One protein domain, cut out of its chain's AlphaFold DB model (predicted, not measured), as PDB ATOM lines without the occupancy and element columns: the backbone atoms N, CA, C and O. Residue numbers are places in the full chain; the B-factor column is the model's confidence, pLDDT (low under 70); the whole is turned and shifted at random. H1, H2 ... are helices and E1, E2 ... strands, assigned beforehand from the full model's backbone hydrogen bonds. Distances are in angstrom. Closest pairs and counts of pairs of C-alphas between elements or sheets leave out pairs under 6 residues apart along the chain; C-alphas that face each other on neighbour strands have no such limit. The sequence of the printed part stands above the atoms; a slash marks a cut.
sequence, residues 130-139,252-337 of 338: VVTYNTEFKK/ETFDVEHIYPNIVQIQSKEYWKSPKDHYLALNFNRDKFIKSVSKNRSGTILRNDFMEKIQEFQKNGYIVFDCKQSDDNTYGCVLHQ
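What this domain is: This is residues 130 to 139 and 252 to 337 of the 338 residues of an uncharacterized protein of Enterocloster bolteae (UniProt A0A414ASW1). A long two-stranded ribbon, E1 and E2, runs along most of the length, with H1 at one end; H2 and residues 303 to 306 of H3 are over the ribbon, and H3 leads outward to a second small hairpin, E3 and E4, at the other end. The printed part has 96 residues, in the order E1 E2 H1 H2 H3 E3 E4, of mixed class, with two antiparallel sheets of two strands. It is loose, with a radius of gyration of the C-alphas of 17.4 A, and spans 55 by 32 by 23 A.

How they stand to each other: Begin at E1, residues 130 to 139, antiparallel to E2, residues 252 to 267, at 161 degrees; find N 134 and O 260 3.2 A apart, within hydrogen-bond range. H1, residues 268 to 271, follows E2 by a tight link. H2, residues 286 to 293, touches E2, closest at the C-alphas of Ile 259 and Ile 290, 6.4 A. H3, residues 303 to 315, touches E2 at C-alphas 256 and 303, its closest pair, 5.8 A. Look next at the hairpin of E3, residues 319 to 325, and E4, residues 331 to 336: N 322 and O 334 are 2.9 A apart, within hydrogen-bond range. H3 touches E3, closest at C-alphas 314 and 320, 6.8 A. E1 touches E3, closest at C-alphas 139 and 325, 6.3 A. In H2 and H3 every O i to N i+4 pair is within hydrogen-bond range; H1 is too short for one.

Where its parts are: Find C-alpha 130 at (-5.821, 16.448, 8.374); E1 runs 29.7 A from there. E2 measures 46.1 A, H1 5.1 A, H2 10.7 A, H3 18.6 A, E3 19.5 A and E4 15.9 A, ending at C-alpha 336, (19.087, 23.509, 34.504).

The domain as a whole: The C-alphas of Lys 269 and Gly 317, the two farthest apart, are 56.7 A apart. Residues 140 to 251 are cut out, with 10.6 A between C-alphas 139 and 252. The link from H1 to H2 is long. Look for pLDDT under 70 at residues 297 to 298, 325 to 331 and 337.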
ATOM      1  N   VAL A 130      -5.561  15.218   7.629       95.50
ATOM      2  CA  VAL A 130      -5.821  16.448   8.374       95.50
ATOM      3  C   VAL A 130      -5.074  16.426   9.696       95.50
ATOM      4  O   VAL A 130      -4.779  15.368  10.246       95.50
ATOM      5  N   VAL A 131      -4.761  17.610  10.198       95.94
ATOM      6  CA  VAL A 131      -4.107  17.814  11.480       95.94
ATOM      7  C   VAL A 131      -5.178  18.091  12.521       95.94
ATOM      8  O   VAL A 131      -5.912  19.077  12.428       95.94
ATOM      9  N   THR A 132      -5.249  17.221  13.518       93.94
ATOM     10  CA  THR A 132      -5.975  17.440  14.770       93.94
ATOM     11  C   THR A 132      -4.974  17.759  15.872       93.94
ATOM     12  O   THR A 132      -3.764  17.610  15.692       93.94
ATOM     13  N   TYR A 133      -5.442  18.249  17.016       93.81
ATOM     14  CA  TYR A 133      -4.550  18.551  18.126       93.81
ATOM     15  C   TYR A 133      -5.263  18.454  19.464       93.81
ATOM     16  O   TYR A 133      -6.441  18.780  19.581       93.81
ATOM     17  N   ASN A 134      -4.497  18.053  20.473       92.75
ATOM     18  CA  ASN A 134      -4.886  18.158  21.870       92.75
ATOM     19  C   ASN A 134      -4.038  19.235  22.538       92.75
ATOM     20  O   ASN A 134      -2.873  19.431  22.176       92.75
ATOM     21  N   THR A 135      -4.630  19.923  23.510       90.81
ATOM     22  CA  THR A 135      -3.949  20.953  24.297       90.81
ATOM     23  C   THR A 135      -3.920  20.524  25.755       90.81
ATOM     24  O   THR A 135      -4.960  20.185  26.313       90.81
ATOM     25  N   GLU A 136      -2.744  20.563  26.368       90.38
ATOM     26  CA  GLU A 136      -2.556  20.400  27.808       90.38
ATOM     27  C   GLU A 136      -2.000  21.698  28.391       90.38
ATOM     28  O   GLU A 136      -1.127  22.327  27.792       90.38
ATOM     29  N   PHE A 137      -2.453  22.067  29.586       88.38
ATOM     30  CA  PHE A 137      -1.897  23.183  30.347       88.38
ATOM     31  C   PHE A 137      -1.143  22.636  31.550       88.38
ATOM     32  O   PHE A 137      -1.643  21.761  32.256       88.38
ATOM     33  N   LYS A 138       0.078  23.124  31.765       88.12
ATOM     34  CA  LYS A 138       0.939  22.682  32.863       88.12
ATOM     35  C   LYS A 138       1.440  23.887  33.630       88.12
ATOM     36  O   LYS A 138       2.151  24.719  33.074       88.12
ATOM     37  N   LYS A 139       1.127  23.932  34.922       89.75
ATOM     38  CA  LYS A 139       1.690  24.924  35.831       89.75
ATOM     39  C   LYS A 139       3.147  24.574  36.134       89.75
ATOM     40  O   LYS A 139       3.462  23.450  36.545       89.75
ATOM     41  N   GLU A 252       9.058  32.578  39.711       92.06
ATOM     42  CA  GLU A 252       8.010  32.874  38.740       92.06
ATOM     43  C   GLU A 252       7.151  31.646  38.473       92.06
ATOM     44  O   GLU A 252       7.642  30.522  38.390       92.06
ATOM     45  N   THR A 253       5.856  31.875  38.293       91.12
ATOM     46  CA  THR A 253       4.894  30.837  37.929       91.12
ATOM     47  C   THR A 253       4.424  31.051  36.497       91.12
ATOM     48  O   THR A 253       4.079  32.167  36.115       91.12
ATOM     49  N   PHE A 254       4.372  29.969  35.726       90.56
ATOM     50  CA  PHE A 254       3.944  29.966  34.334       90.56
ATOM     51  C   PHE A 254       2.871  28.911  34.101       90.56
ATOM     52  O   PHE A 254       3.051  27.746  34.458       90.56
ATOM     53  N   ASP A 255       1.802  29.301  33.414       90.88
ATOM     54  CA  ASP A 255       0.867  28.359  32.811       90.88
ATOM     55  C   ASP A 255       1.349  28.036  31.396       90.88
ATOM     56  O   ASP A 255       1.226  28.840  30.469       90.88
ATOM     57  N   VAL A 256       1.964  26.864  31.242       91.56
ATOM     58  CA  VAL A 256       2.614  26.451  29.997       91.56
ATOM     59  C   VAL A 256       1.651  25.636  29.145       91.56
ATOM     60  O   VAL A 256       1.185  24.569  29.549       91.56
ATOM     61  N   GLU A 257       1.379  26.124  27.939       92.88
ATOM     62  CA  GLU A 257       0.548  25.454  26.944       92.88
ATOM     63  C   GLU A 257       1.381  24.455  26.126       92.88
ATOM     64  O   GLU A 257       2.409  24.788  25.520       92.88
ATOM     65  N   HIS A 258       0.918  23.209  26.099       91.19
ATOM     66  CA  HIS A 258       1.467  22.119  25.305       91.19
ATOM     67  C   HIS A 258       0.448  21.708  24.246       91.19
ATOM     68  O   HIS A 258      -0.628  21.213  24.571       91.19
ATOM     69  N   ILE A 259       0.809  21.865  22.974       92.31
ATOM     70  CA  ILE A 259      -0.022  21.451  21.843       92.31
ATOM     71  C   ILE A 259       0.610  20.212  21.215       92.31
ATOM     72  O   ILE A 259       1.794  20.221  20.861       92.31
ATOM     73  N   TYR A 260      -0.188  19.157  21.057       92.94
ATOM     74  CA  TYR A 260       0.221  17.895  20.444       92.94
ATOM     75  C   TYR A 260      -0.549  17.696  19.137       92.94
ATOM     76  O   TYR A 260      -1.673  17.190  19.162       92.94
ATOM     77  N   PRO A 261       0.017  18.127  17.995       94.06
ATOM     78  CA  PRO A 261      -0.584  17.886  16.695       94.06
ATOM     79  C   PRO A 261      -0.490  16.407  16.329       94.06
ATOM     80  O   PRO A 261       0.564  15.797  16.504       94.06
ATOM     81  N   ASN A 262      -1.560  15.870  15.758       94.25
ATOM     82  CA  ASN A 262      -1.636  14.519  15.222       94.25
ATOM     83  C   ASN A 262      -2.182  14.580  13.798       94.25
ATOM     84  O   ASN A 262      -3.083  15.363  13.506       94.25
ATOM     85  N   ILE A 263      -1.641  13.753  12.906       95.00
ATOM     86  CA  ILE A 263      -2.175  13.609  11.552       95.00
ATOM     87  C   ILE A 263      -3.129  12.422  11.553       95.00
ATOM     88  O   ILE A 263      -2.741  11.309  11.899       95.00
ATOM     89  N   VAL A 264      -4.367  12.667  11.145       95.31
ATOM     90  CA  VAL A 264      -5.398  11.638  11.011       95.31
ATOM     91  C   VAL A 264      -5.922  11.618   9.584       95.31
ATOM     92  O   VAL A 264      -5.922  12.629   8.881       95.31
ATOM     93  N   GLN A 265      -6.354  10.443   9.148       93.81
ATOM     94  CA  GLN A 265      -6.964  10.251   7.842       93.81
ATOM     95  C   GLN A 265      -8.482  10.356   7.978       93.81
ATOM     96  O   GLN A 265      -9.083   9.689   8.817       93.81
ATOM     97  N   ILE A 266      -9.104  11.180   7.140       94.12
ATOM     98  CA  ILE A 266     -10.560  11.315   7.070       94.12
ATOM     99  C   ILE A 266     -11.045  11.120   5.641       94.12
ATOM    100  O   ILE A 266     -10.309  11.337   4.681       94.12
ATOM    101  N   GLN A 267     -12.305  10.725   5.488       92.56
ATOM    102  CA  GLN A 267     -12.946  10.644   4.179       92.56
ATOM    103  C   GLN A 267     -13.054  12.042   3.556       92.56
ATOM    104  O   GLN A 267     -13.514  12.982   4.206       92.56
ATOM    105  N   SER A 268     -12.726  12.179   2.272       91.81
ATOM    106  CA  SER A 268     -12.807  13.463   1.560       91.81
ATOM    107  C   SER A 268     -14.212  14.059   1.587       91.81
ATOM    108  O   SER A 268     -14.375  15.266   1.752       91.81
ATOM    109  N   LYS A 269     -15.246  13.213   1.492       90.88
ATOM    110  CA  LYS A 269     -16.646  13.650   1.614       90.88
ATOM    111  C   LYS A 269     -16.959  14.284   2.974       90.88
ATOM    112  O   LYS A 269     -17.782  15.189   3.025       90.88
ATOM    113  N   GLU A 270     -16.314  13.827   4.047       92.75
ATOM    114  CA  GLU A 270     -16.502  14.364   5.400       92.75
ATOM    115  C   GLU A 270     -15.773  15.701   5.550       92.75
ATOM    116  O   GLU A 270     -16.379  16.669   6.001       92.75
ATOM    117  N   TYR A 271     -14.532  15.803   5.052       94.69
ATOM    118  CA  TYR A 271     -13.787  17.069   5.004       94.69
ATOM    119  C   TYR A 271     -14.603  18.195   4.350       94.69
ATOM    120  O   TYR A 271     -14.698  19.303   4.875       94.69
ATOM    121  N   TRP A 272     -15.241  17.903   3.211       93.62
ATOM    122  CA  TRP A 272     -15.994  18.900   2.447       93.62
ATOM    123  C   TRP A 272     -17.337  19.310   3.066       93.62
ATOM    124  O   TRP A 272     -17.944  20.261   2.564       93.62
ATOM    125  N   LYS A 273     -17.789  18.664   4.151       94.06
ATOM    126  CA  LYS A 273     -18.932  19.148   4.944       94.06
ATOM    127  C   LYS A 273     -18.565  20.406   5.733       94.06
ATOM    128  O   LYS A 273     -19.371  21.331   5.787       94.06
ATOM    129  N   SER A 274     -17.351  20.470   6.285       92.69
ATOM    130  CA  SER A 274     -16.871  21.619   7.065       92.69
ATOM    131  C   SER A 274     -15.348  21.842   6.941       92.69
ATOM    132  O   SER A 274     -14.586  21.703   7.903       92.69
ATOM    133  N   PRO A 275     -14.857  22.274   5.762       91.94
ATOM    134  CA  PRO A 275     -13.417  22.371   5.490       91.94
ATOM    135  C   PRO A 275     -12.691  23.403   6.367       91.94
ATOM    136  O   PRO A 275     -11.479  23.313   6.534       91.94
ATOM    137  N   LYS A 276     -13.417  24.378   6.935       90.31
ATOM    138  CA  LYS A 276     -12.871  25.397   7.848       90.31
ATOM    139  C   LYS A 276     -12.472  24.834   9.215       90.31
ATOM    140  O   LYS A 276     -11.614  25.421   9.864       90.31
ATOM    141  N   ASP A 277     -13.048  23.703   9.617       89.56
ATOM    142  CA  ASP A 277     -12.772  23.069  10.914       89.56
ATOM    143  C   ASP A 277     -11.532  22.163  10.861       89.56
ATOM    144  O   ASP A 277     -11.118  21.583  11.861       89.56
ATOM    145  N   HIS A 278     -10.940  22.020   9.673       90.06
ATOM    146  CA  HIS A 278      -9.924  21.028   9.376       90.06
ATOM    147  C   HIS A 278      -8.668  21.691   8.817       90.06
ATOM    148  O   HIS A 278      -8.714  22.469   7.862       90.06
ATOM    149  N   TYR A 279      -7.511  21.308   9.347       92.25
ATOM    150  CA  TYR A 279      -6.220  21.742   8.826       92.25
ATOM    151  C   TYR A 279      -5.658  20.658   7.915       92.25
ATOM    152  O   TYR A 279      -5.252  19.607   8.393       92.25
ATOM    153  N   LEU A 280      -5.620  20.881   6.603       93.50
ATOM    154  CA  LEU A 280      -4.996  19.920   5.688       93.50
ATOM    155  C   LEU A 280      -3.505  19.762   6.015       93.50
ATOM    156  O   LEU A 280      -2.781  20.754   6.096       93.50
ATOM    157  N   ALA A 281      -3.026  18.522   6.109       92.88
ATOM    158  CA  ALA A 281      -1.627  18.204   6.417       92.88
ATOM    159  C   ALA A 281      -0.660  18.429   5.228       92.88
ATOM    160  O   ALA A 281       0.469  17.942   5.228       92.88
ATOM    161  N   LEU A 282      -1.087  19.177   4.205       88.12
ATOM    162  CA  LEU A 282      -0.281  19.497   3.027       88.12
ATOM    163  C   LEU A 282       0.934  20.338   3.435       88.12
ATOM    164  O   LEU A 282       0.769  21.486   3.852       88.12
ATOM    165  N   ASN A 283       2.144  19.791   3.274       82.81
ATOM    166  CA  ASN A 283       3.399  20.426   3.702       82.81
ATOM    167  C   ASN A 283       3.358  20.864   5.176       82.81
ATOM    168  O   ASN A 283       3.762  21.982   5.515       82.81
ATOM    169  N   PHE A 284       2.801  20.011   6.042       89.75
ATOM    170  CA  PHE A 284       2.601  20.319   7.453       89.75
ATOM    171  C   PHE A 284       3.899  20.786   8.125       89.75
ATOM    172  O   PHE A 284       4.866  20.038   8.251       89.75
ATOM    173  N   ASN A 285       3.898  22.034   8.596       91.94
ATOM    174  CA  ASN A 285       4.959  22.578   9.429       91.94
ATOM    175  C   ASN A 285       4.448  22.679  10.867       91.94
ATOM    176  O   ASN A 285       3.603  23.525  11.177       91.94
ATOM    177  N   ARG A 286       4.979  21.808  11.730       90.31
ATOM    178  CA  ARG A 286       4.547  21.666  13.123       90.31
ATOM    179  C   ARG A 286       4.624  22.981  13.899       90.31
ATOM    180  O   ARG A 286       3.658  23.335  14.566       90.31
ATOM    181  N   ASP A 287       5.721  23.722  13.780       88.69
ATOM    182  CA  ASP A 287       5.932  24.950  14.554       88.69
ATOM    183  C   ASP A 287       5.006  26.079  14.105       88.69
ATOM    184  O   ASP A 287       4.401  26.757  14.936       88.69
ATOM    185  N   LYS A 288       4.843  26.261  12.787       89.38
ATOM    186  CA  LYS A 288       3.882  27.231  12.238       89.38
ATOM    187  C   LYS A 288       2.458  26.896  12.671       89.38
ATOM    188  O   LYS A 288       1.711  27.800  13.034       89.38
ATOM    189  N   PHE A 289       2.101  25.614  12.661       91.19
ATOM    190  CA  PHE A 289       0.790  25.160  13.103       91.19
ATOM    191  C   PHE A 289       0.559  25.440  14.590       91.19
ATOM    192  O   PHE A 289      -0.420  26.103  14.923       91.19
ATOM    193  N   ILE A 290       1.476  25.015  15.467       90.75
ATOM    194  CA  ILE A 290       1.382  25.250  16.918       90.75
ATOM    195  C   ILE A 290       1.217  26.747  17.204       90.75
ATOM    196  O   ILE A 290       0.310  27.131  17.936       90.75
ATOM    197  N   LYS A 291       2.020  27.604  16.558       87.44
ATOM    198  CA  LYS A 291       1.898  29.065  16.684       87.44
ATOM    199  C   LYS A 291       0.541  29.596  16.217       87.44
ATOM    200  O   LYS A 291       0.036  30.547  16.801       87.44
ATOM    201  N   SER A 292      -0.050  29.002  15.178       88.06
ATOM    202  CA  SER A 292      -1.350  29.435  14.646       88.06
ATOM    203  C   SER A 292      -2.544  29.060  15.528       88.06
ATOM    204  O   SER A 292      -3.534  29.786  15.520       88.06
ATOM    205  N   VAL A 293      -2.451  27.960  16.287       88.25
ATOM    206  CA  VAL A 293      -3.560  27.443  17.115       88.25
ATOM    207  C   VAL A 293      -3.394  27.705  18.617       88.25
ATOM    208  O   VAL A 293      -4.300  27.412  19.391       88.25
ATOM    209  N   SER A 294      -2.255  28.259  19.036       87.44
ATOM    210  CA  SER A 294      -1.950  28.562  20.438       87.44
ATOM    211  C   SER A 294      -2.858  29.625  21.058       87.44
ATOM    212  O   SER A 294      -3.226  30.615  20.417       87.44
ATOM    213  N   LYS A 295      -3.134  29.460  22.359       80.31
ATOM    214  CA  LYS A 295      -3.895  30.395  23.196       80.31
ATOM    215  C   LYS A 295      -3.035  31.378  23.999       80.31
ATOM    216  O   LYS A 295      -3.590  32.057  24.855       80.31
ATOM    217  N   ASN A 296      -1.739  31.533  23.699       72.56
ATOM    218  CA  ASN A 296      -0.786  32.415  24.415       72.56
ATOM    219  C   ASN A 296      -1.336  33.842  24.725       72.56
ATOM    220  O   ASN A 296      -1.012  34.482  25.721       72.56
ATOM    221  N   ARG A 297      -2.306  34.317  23.935       63.41
ATOM    222  CA  ARG A 297      -3.036  35.585  24.135       63.41
ATOM    223  C   ARG A 297      -3.816  35.716  25.456       63.41
ATOM    224  O   ARG A 297      -4.225  36.829  25.770       63.41
ATOM    225  N   SER A 298      -4.045  34.641  26.212       69.44
ATOM    226  CA  SER A 298      -4.741  34.682  27.510       69.44
ATOM    227  C   SER A 298      -3.804  34.620  28.726       69.44
ATOM    228  O   SER A 298      -4.245  34.227  29.801       69.44
ATOM    229  N   GLY A 299      -2.520  34.964  28.567       72.25
ATOM    230  CA  GLY A 299      -1.537  34.954  29.663       72.25
ATOM    231  C   GLY A 299      -0.851  33.602  29.901       72.25
ATOM    232  O   GLY A 299      -0.054  33.481  30.827       72.25
ATOM    233  N   THR A 300      -1.122  32.600  29.063       85.88
ATOM    234  CA  THR A 300      -0.381  31.331  29.017       85.88
ATOM    235  C   THR A 300       0.837  31.473  28.111       85.88
ATOM    236  O   THR A 300       0.824  32.262  27.176       85.88
ATOM    237  N   ILE A 301       1.901  30.709  28.348       90.25
ATOM    238  CA  ILE A 301       3.106  30.739  27.507       90.25
ATOM    239  C   ILE A 301       3.264  29.415  26.759       90.25
ATOM    240  O   ILE A 301       3.026  28.345  27.318       90.25
ATOM    241  N   LEU A 302       3.675  29.455  25.490       90.88
ATOM    242  CA  LEU A 302       3.991  28.226  24.766       90.88
ATOM    243  C   LEU A 302       5.225  27.558  25.361       90.88
ATOM    244  O   LEU A 302       6.164  28.222  25.792       90.88
ATOM    245  N   ARG A 303       5.274  26.224  25.304       88.44
ATOM    246  CA  ARG A 303       6.433  25.458  25.781       88.44
ATOM    247  C   ARG A 303       7.773  25.969  25.232       88.44
ATOM    248  O   ARG A 303       8.746  25.995  25.974       88.44
ATOM    249  N   ASN A 304       7.849  26.337  23.953       87.38
ATOM    250  CA  ASN A 304       9.105  26.812  23.362       87.38
ATOM    251  C   ASN A 304       9.522  28.162  23.959       87.38
ATOM    252  O   ASN A 304      10.645  28.280  24.437       87.38
ATOM    253  N   ASP A 305       8.591  29.110  24.045       89.81
ATOM    254  CA  ASP A 305       8.813  30.419  24.664       89.81
ATOM    255  C   ASP A 305       9.177  30.275  26.162       89.81
ATOM    256  O   ASP A 305      10.025  30.993  26.685       89.81
ATOM    257  N   PHE A 306       8.593  29.296  26.865       91.88
ATOM    258  CA  PHE A 306       8.979  28.954  28.239       91.88
ATOM    259  C   PHE A 306      10.436  28.475  28.322       91.88
ATOM    260  O   PHE A 306      11.182  28.924  29.190       91.88
ATOM    261  N   MET A 307      10.874  27.600  27.410       90.62
ATOM    262  CA  MET A 307      12.271  27.151  27.372       90.62
ATOM    263  C   MET A 307      13.238  28.299  27.050       90.62
ATOM    264  O   MET A 307      14.337  28.331  27.602       90.62
ATOM    265  N   GLU A 308      12.837  29.249  26.203       91.69
ATOM    266  CA  GLU A 308      13.616  30.464  25.935       91.69
ATOM    267  C   GLU A 308      13.784  31.313  27.204       91.69
ATOM    268  O   GLU A 308      14.901  31.745  27.496       91.69
ATOM    269  N   LYS A 309      12.731  31.457  28.024       90.69
ATOM    270  CA  LYS A 309      12.836  32.117  29.339       90.69
ATOM    271  C   LYS A 309      13.814  31.410  30.274       90.69
ATOM    272  O   LYS A 309      14.632  32.072  30.906       90.69
ATOM    273  N   ILE A 310      13.780  30.076  30.353       92.31
ATOM    274  CA  ILE A 310      14.753  29.315  31.161       92.31
ATOM    275  C   ILE A 310      16.186  29.623  30.711       92.31
ATOM    276  O   ILE A 310      17.049  29.899  31.542       92.31
ATOM    277  N   GLN A 311      16.439  29.634  29.401       92.00
ATOM    278  CA  GLN A 311      17.762  29.960  28.864       92.00
ATOM    279  C   GLN A 311      18.180  31.405  29.159       92.00
ATOM    280  O   GLN A 311      19.360  31.658  29.397       92.00
ATOM    281  N   GLU A 312      17.242  32.352  29.154       92.38
ATOM    282  CA  GLU A 312      17.500  33.744  29.534       92.38
ATOM    283  C   GLU A 312      18.000  33.841  30.981       92.38
ATOM    284  O   GLU A 312      19.032  34.462  31.238       92.38
ATOM    285  N   PHE A 313      17.345  33.149  31.919       91.50
ATOM    286  CA  PHE A 313      17.819  33.074  33.302       91.50
ATOM    287  C   PHE A 313      19.243  32.520  33.397       91.50
ATOM    288  O   PHE A 313      20.091  33.079  34.092       91.50
ATOM    289  N   GLN A 314      19.529  31.438  32.677       89.75
ATOM    290  CA  GLN A 314      20.861  30.845  32.706       89.75
ATOM    291  C   GLN A 314      21.928  31.785  32.116       89.75
ATOM    292  O   GLN A 314      23.018  31.903  32.677       89.75
ATOM    293  N   LYS A 315      21.613  32.504  31.027       90.88
ATOM    294  CA  LYS A 315      22.497  33.522  30.425       90.88
ATOM    295  C   LYS A 315      22.777  34.688  31.370       90.88
ATOM    296  O   LYS A 315      23.881  35.223  31.353       90.88
ATOM    297  N   ASN A 316      21.817  35.027  32.223       90.75
ATOM    298  CA  ASN A 316      21.973  36.038  33.268       90.75
ATOM    299  C   ASN A 316      22.744  35.524  34.501       90.75
ATOM    300  O   ASN A 316      22.863  36.239  35.492       90.75
ATOM    301  N   GLY A 317      23.286  34.303  34.445       90.75
ATOM    302  CA  GLY A 317      24.158  33.752  35.477       90.75
ATOM    303  C   GLY A 317      23.425  33.078  36.634       90.75
ATOM    304  O   GLY A 317      24.053  32.817  37.654       90.75
ATOM    305  N   TYR A 318      22.133  32.769  36.510       93.38
ATOM    306  CA  TYR A 318      21.379  32.103  37.576       93.38
ATOM    307  C   TYR A 318      21.509  30.577  37.535       93.38
ATOM    308  O   TYR A 318      21.651  29.968  36.471       93.38
ATOM    309  N   ILE A 319      21.389  29.942  38.705       94.06
ATOM    310  CA  ILE A 319      21.080  28.510  38.806       94.06
ATOM    311  C   ILE A 319      19.563  28.368  38.793       94.06
ATOM    312  O   ILE A 319      18.878  28.980  39.612       94.06
ATOM    313  N   VAL A 320      19.037  27.568  37.865       94.81
ATOM    314  CA  VAL A 320      17.598  27.512  37.597       94.81
ATOM    315  C   VAL A 320      17.036  26.136  37.925       94.81
ATOM    316  O   VAL A 320      17.521  25.117  37.428       94.81
ATOM    317  N   PHE A 321      15.979  26.125  38.729       93.75
ATOM    318  CA  PHE A 321      15.173  24.947  39.030       93.75
ATOM    319  C   PHE A 321      13.787  25.113  38.398       93.75
ATOM    320  O   PHE A 321      13.069  26.064  38.706       93.75
ATOM    321  N   ASP A 322      13.420  24.189  37.511       92.50
ATOM    322  CA  ASP A 322      12.094  24.094  36.893       92.50
ATOM    323  C   ASP A 322      11.281  23.025  37.630       92.50
ATOM    324  O   ASP A 322      11.494  21.818  37.475       92.50
ATOM    325  N   CYS A 323      10.374  23.479  38.489       88.62
ATOM    326  CA  CYS A 323       9.503  22.641  39.295       88.62
ATOM    327  C   CYS A 323       8.149  22.472  38.591       88.62
ATOM    328  O   CYS A 323       7.411  23.431  38.354       88.62
ATOM    329  N   LYS A 324       7.776  21.223  38.316       82.69
ATOM    330  CA  LYS A 324       6.460  20.835  37.810       82.69
ATOM    331  C   LYS A 324       5.573  20.393  38.969       82.69
ATOM    332  O   LYS A 324       5.957  19.485  39.701       82.69
ATOM    333  N   GLN A 325       4.380  20.970  39.080       69.81
ATOM    334  CA  GLN A 325       3.325  20.424  39.935       69.81
ATOM    335  C   GLN A 325       2.713  19.190  39.247       69.81
ATOM    336  O   GLN A 325       2.367  19.251  38.064       69.81
ATOM    337  N   SER A 326       2.665  18.056  39.941       61.34
ATOM    338  CA  SER A 326       1.942  16.858  39.499       61.34
ATOM    339  C   SER A 326       0.482  16.906  39.960       61.34
ATOM    340  O   SER A 326       0.127  17.688  40.845       61.34
ATOM    341  N   ASP A 327      -0.345  16.043  39.368       54.88
ATOM    342  CA  ASP A 327      -1.777  15.947  39.664       54.88
ATOM    343  C   ASP A 327      -2.051  15.471  41.107       54.88
ATOM    344  O   ASP A 327      -3.067  15.834  41.694       54.88
ATOM    345  N   ASP A 328      -1.088  14.779  41.729       53.72
ATOM    346  CA  ASP A 328      -1.141  14.328  43.129       53.72
ATOM    347  C   ASP A 328      -0.550  15.363  44.111       53.72
ATOM    348  O   ASP A 328      -0.173  15.028  45.235       53.72
ATOM    349  N   ASN A 329      -0.389  16.624  43.689       53.16
ATOM    350  CA  ASN A 329       0.307  17.693  44.423       53.16
ATOM    351  C   ASN A 329       1.780  17.398  44.779       53.16
ATOM    352  O   ASN A 329       2.405  18.150  45.534       53.16
ATOM    353  N   THR A 330       2.377  16.354  44.204       55.69
ATOM    354  CA  THR A 330       3.819  16.101  44.310       55.69
ATOM    355  C   THR A 330       4.573  16.962  43.293       55.69
ATOM    356  O   THR A 330       4.062  17.293  42.227       55.69
ATOM    357  N   TYR A 331       5.795  17.392  43.607       63.50
ATOM    358  CA  TYR A 331       6.573  18.246  42.704       63.50
ATOM    359  C   TYR A 331       7.744  17.467  42.118       63.50
ATOM    360  O   TYR A 331       8.549  16.914  42.857       63.50
ATOM    361  N   GLY A 332       7.856  17.443  40.790       74.19
ATOM    362  CA  GLY A 332       9.052  16.961  40.099       74.19
ATOM    363  C   GLY A 332       9.907  18.147  39.674       74.19
ATOM    364  O   GLY A 332       9.376  19.095  39.100       74.19
ATOM    365  N   CYS A 333      11.213  18.120  39.940       85.44
ATOM    366  CA  CYS A 333      12.099  19.246  39.644       85.44
ATOM    367  C   CYS A 333      13.268  18.858  38.734       85.44
ATOM    368  O   CYS A 333      13.949  17.850  38.962       85.44
ATOM    369  N   VAL A 334      13.502  19.695  37.722       87.00
ATOM    370  CA  VAL A 334      14.652  19.625  36.821       87.00
ATOM    371  C   VAL A 334      15.609  20.766  37.153       87.00
ATOM    372  O   VAL A 334      15.209  21.925  37.244       87.00
ATOM    373  N   LEU A 335      16.883  20.423  37.327       87.44
ATOM    374  CA  LEU A 335      17.971  21.379  37.484       87.44
ATOM    375  C   LEU A 335      18.535  21.715  36.101       87.44
ATOM    376  O   LEU A 335      18.965  20.825  35.369       87.44
ATOM    377  N   HIS A 336      18.542  22.998  35.755       81.81
ATOM    378  CA  HIS A 336      19.087  23.509  34.504       81.81
ATOM    379  C   HIS A 336      20.416  24.226  34.782       81.81
ATOM    380  O   HIS A 336      20.438  25.382  35.209       81.81
ATOM    381  N   GLN A 337      21.537  23.552  34.520       69.06
ATOM    382  CA  GLN A 337      22.890  24.125  34.590       69.06
ATOM    383  C   GLN A 337      23.464  24.294  33.173       69.06
ATOM    384  O   GLN A 337      23.166  23.480  32.299       69.06
TER     385      GLN A 337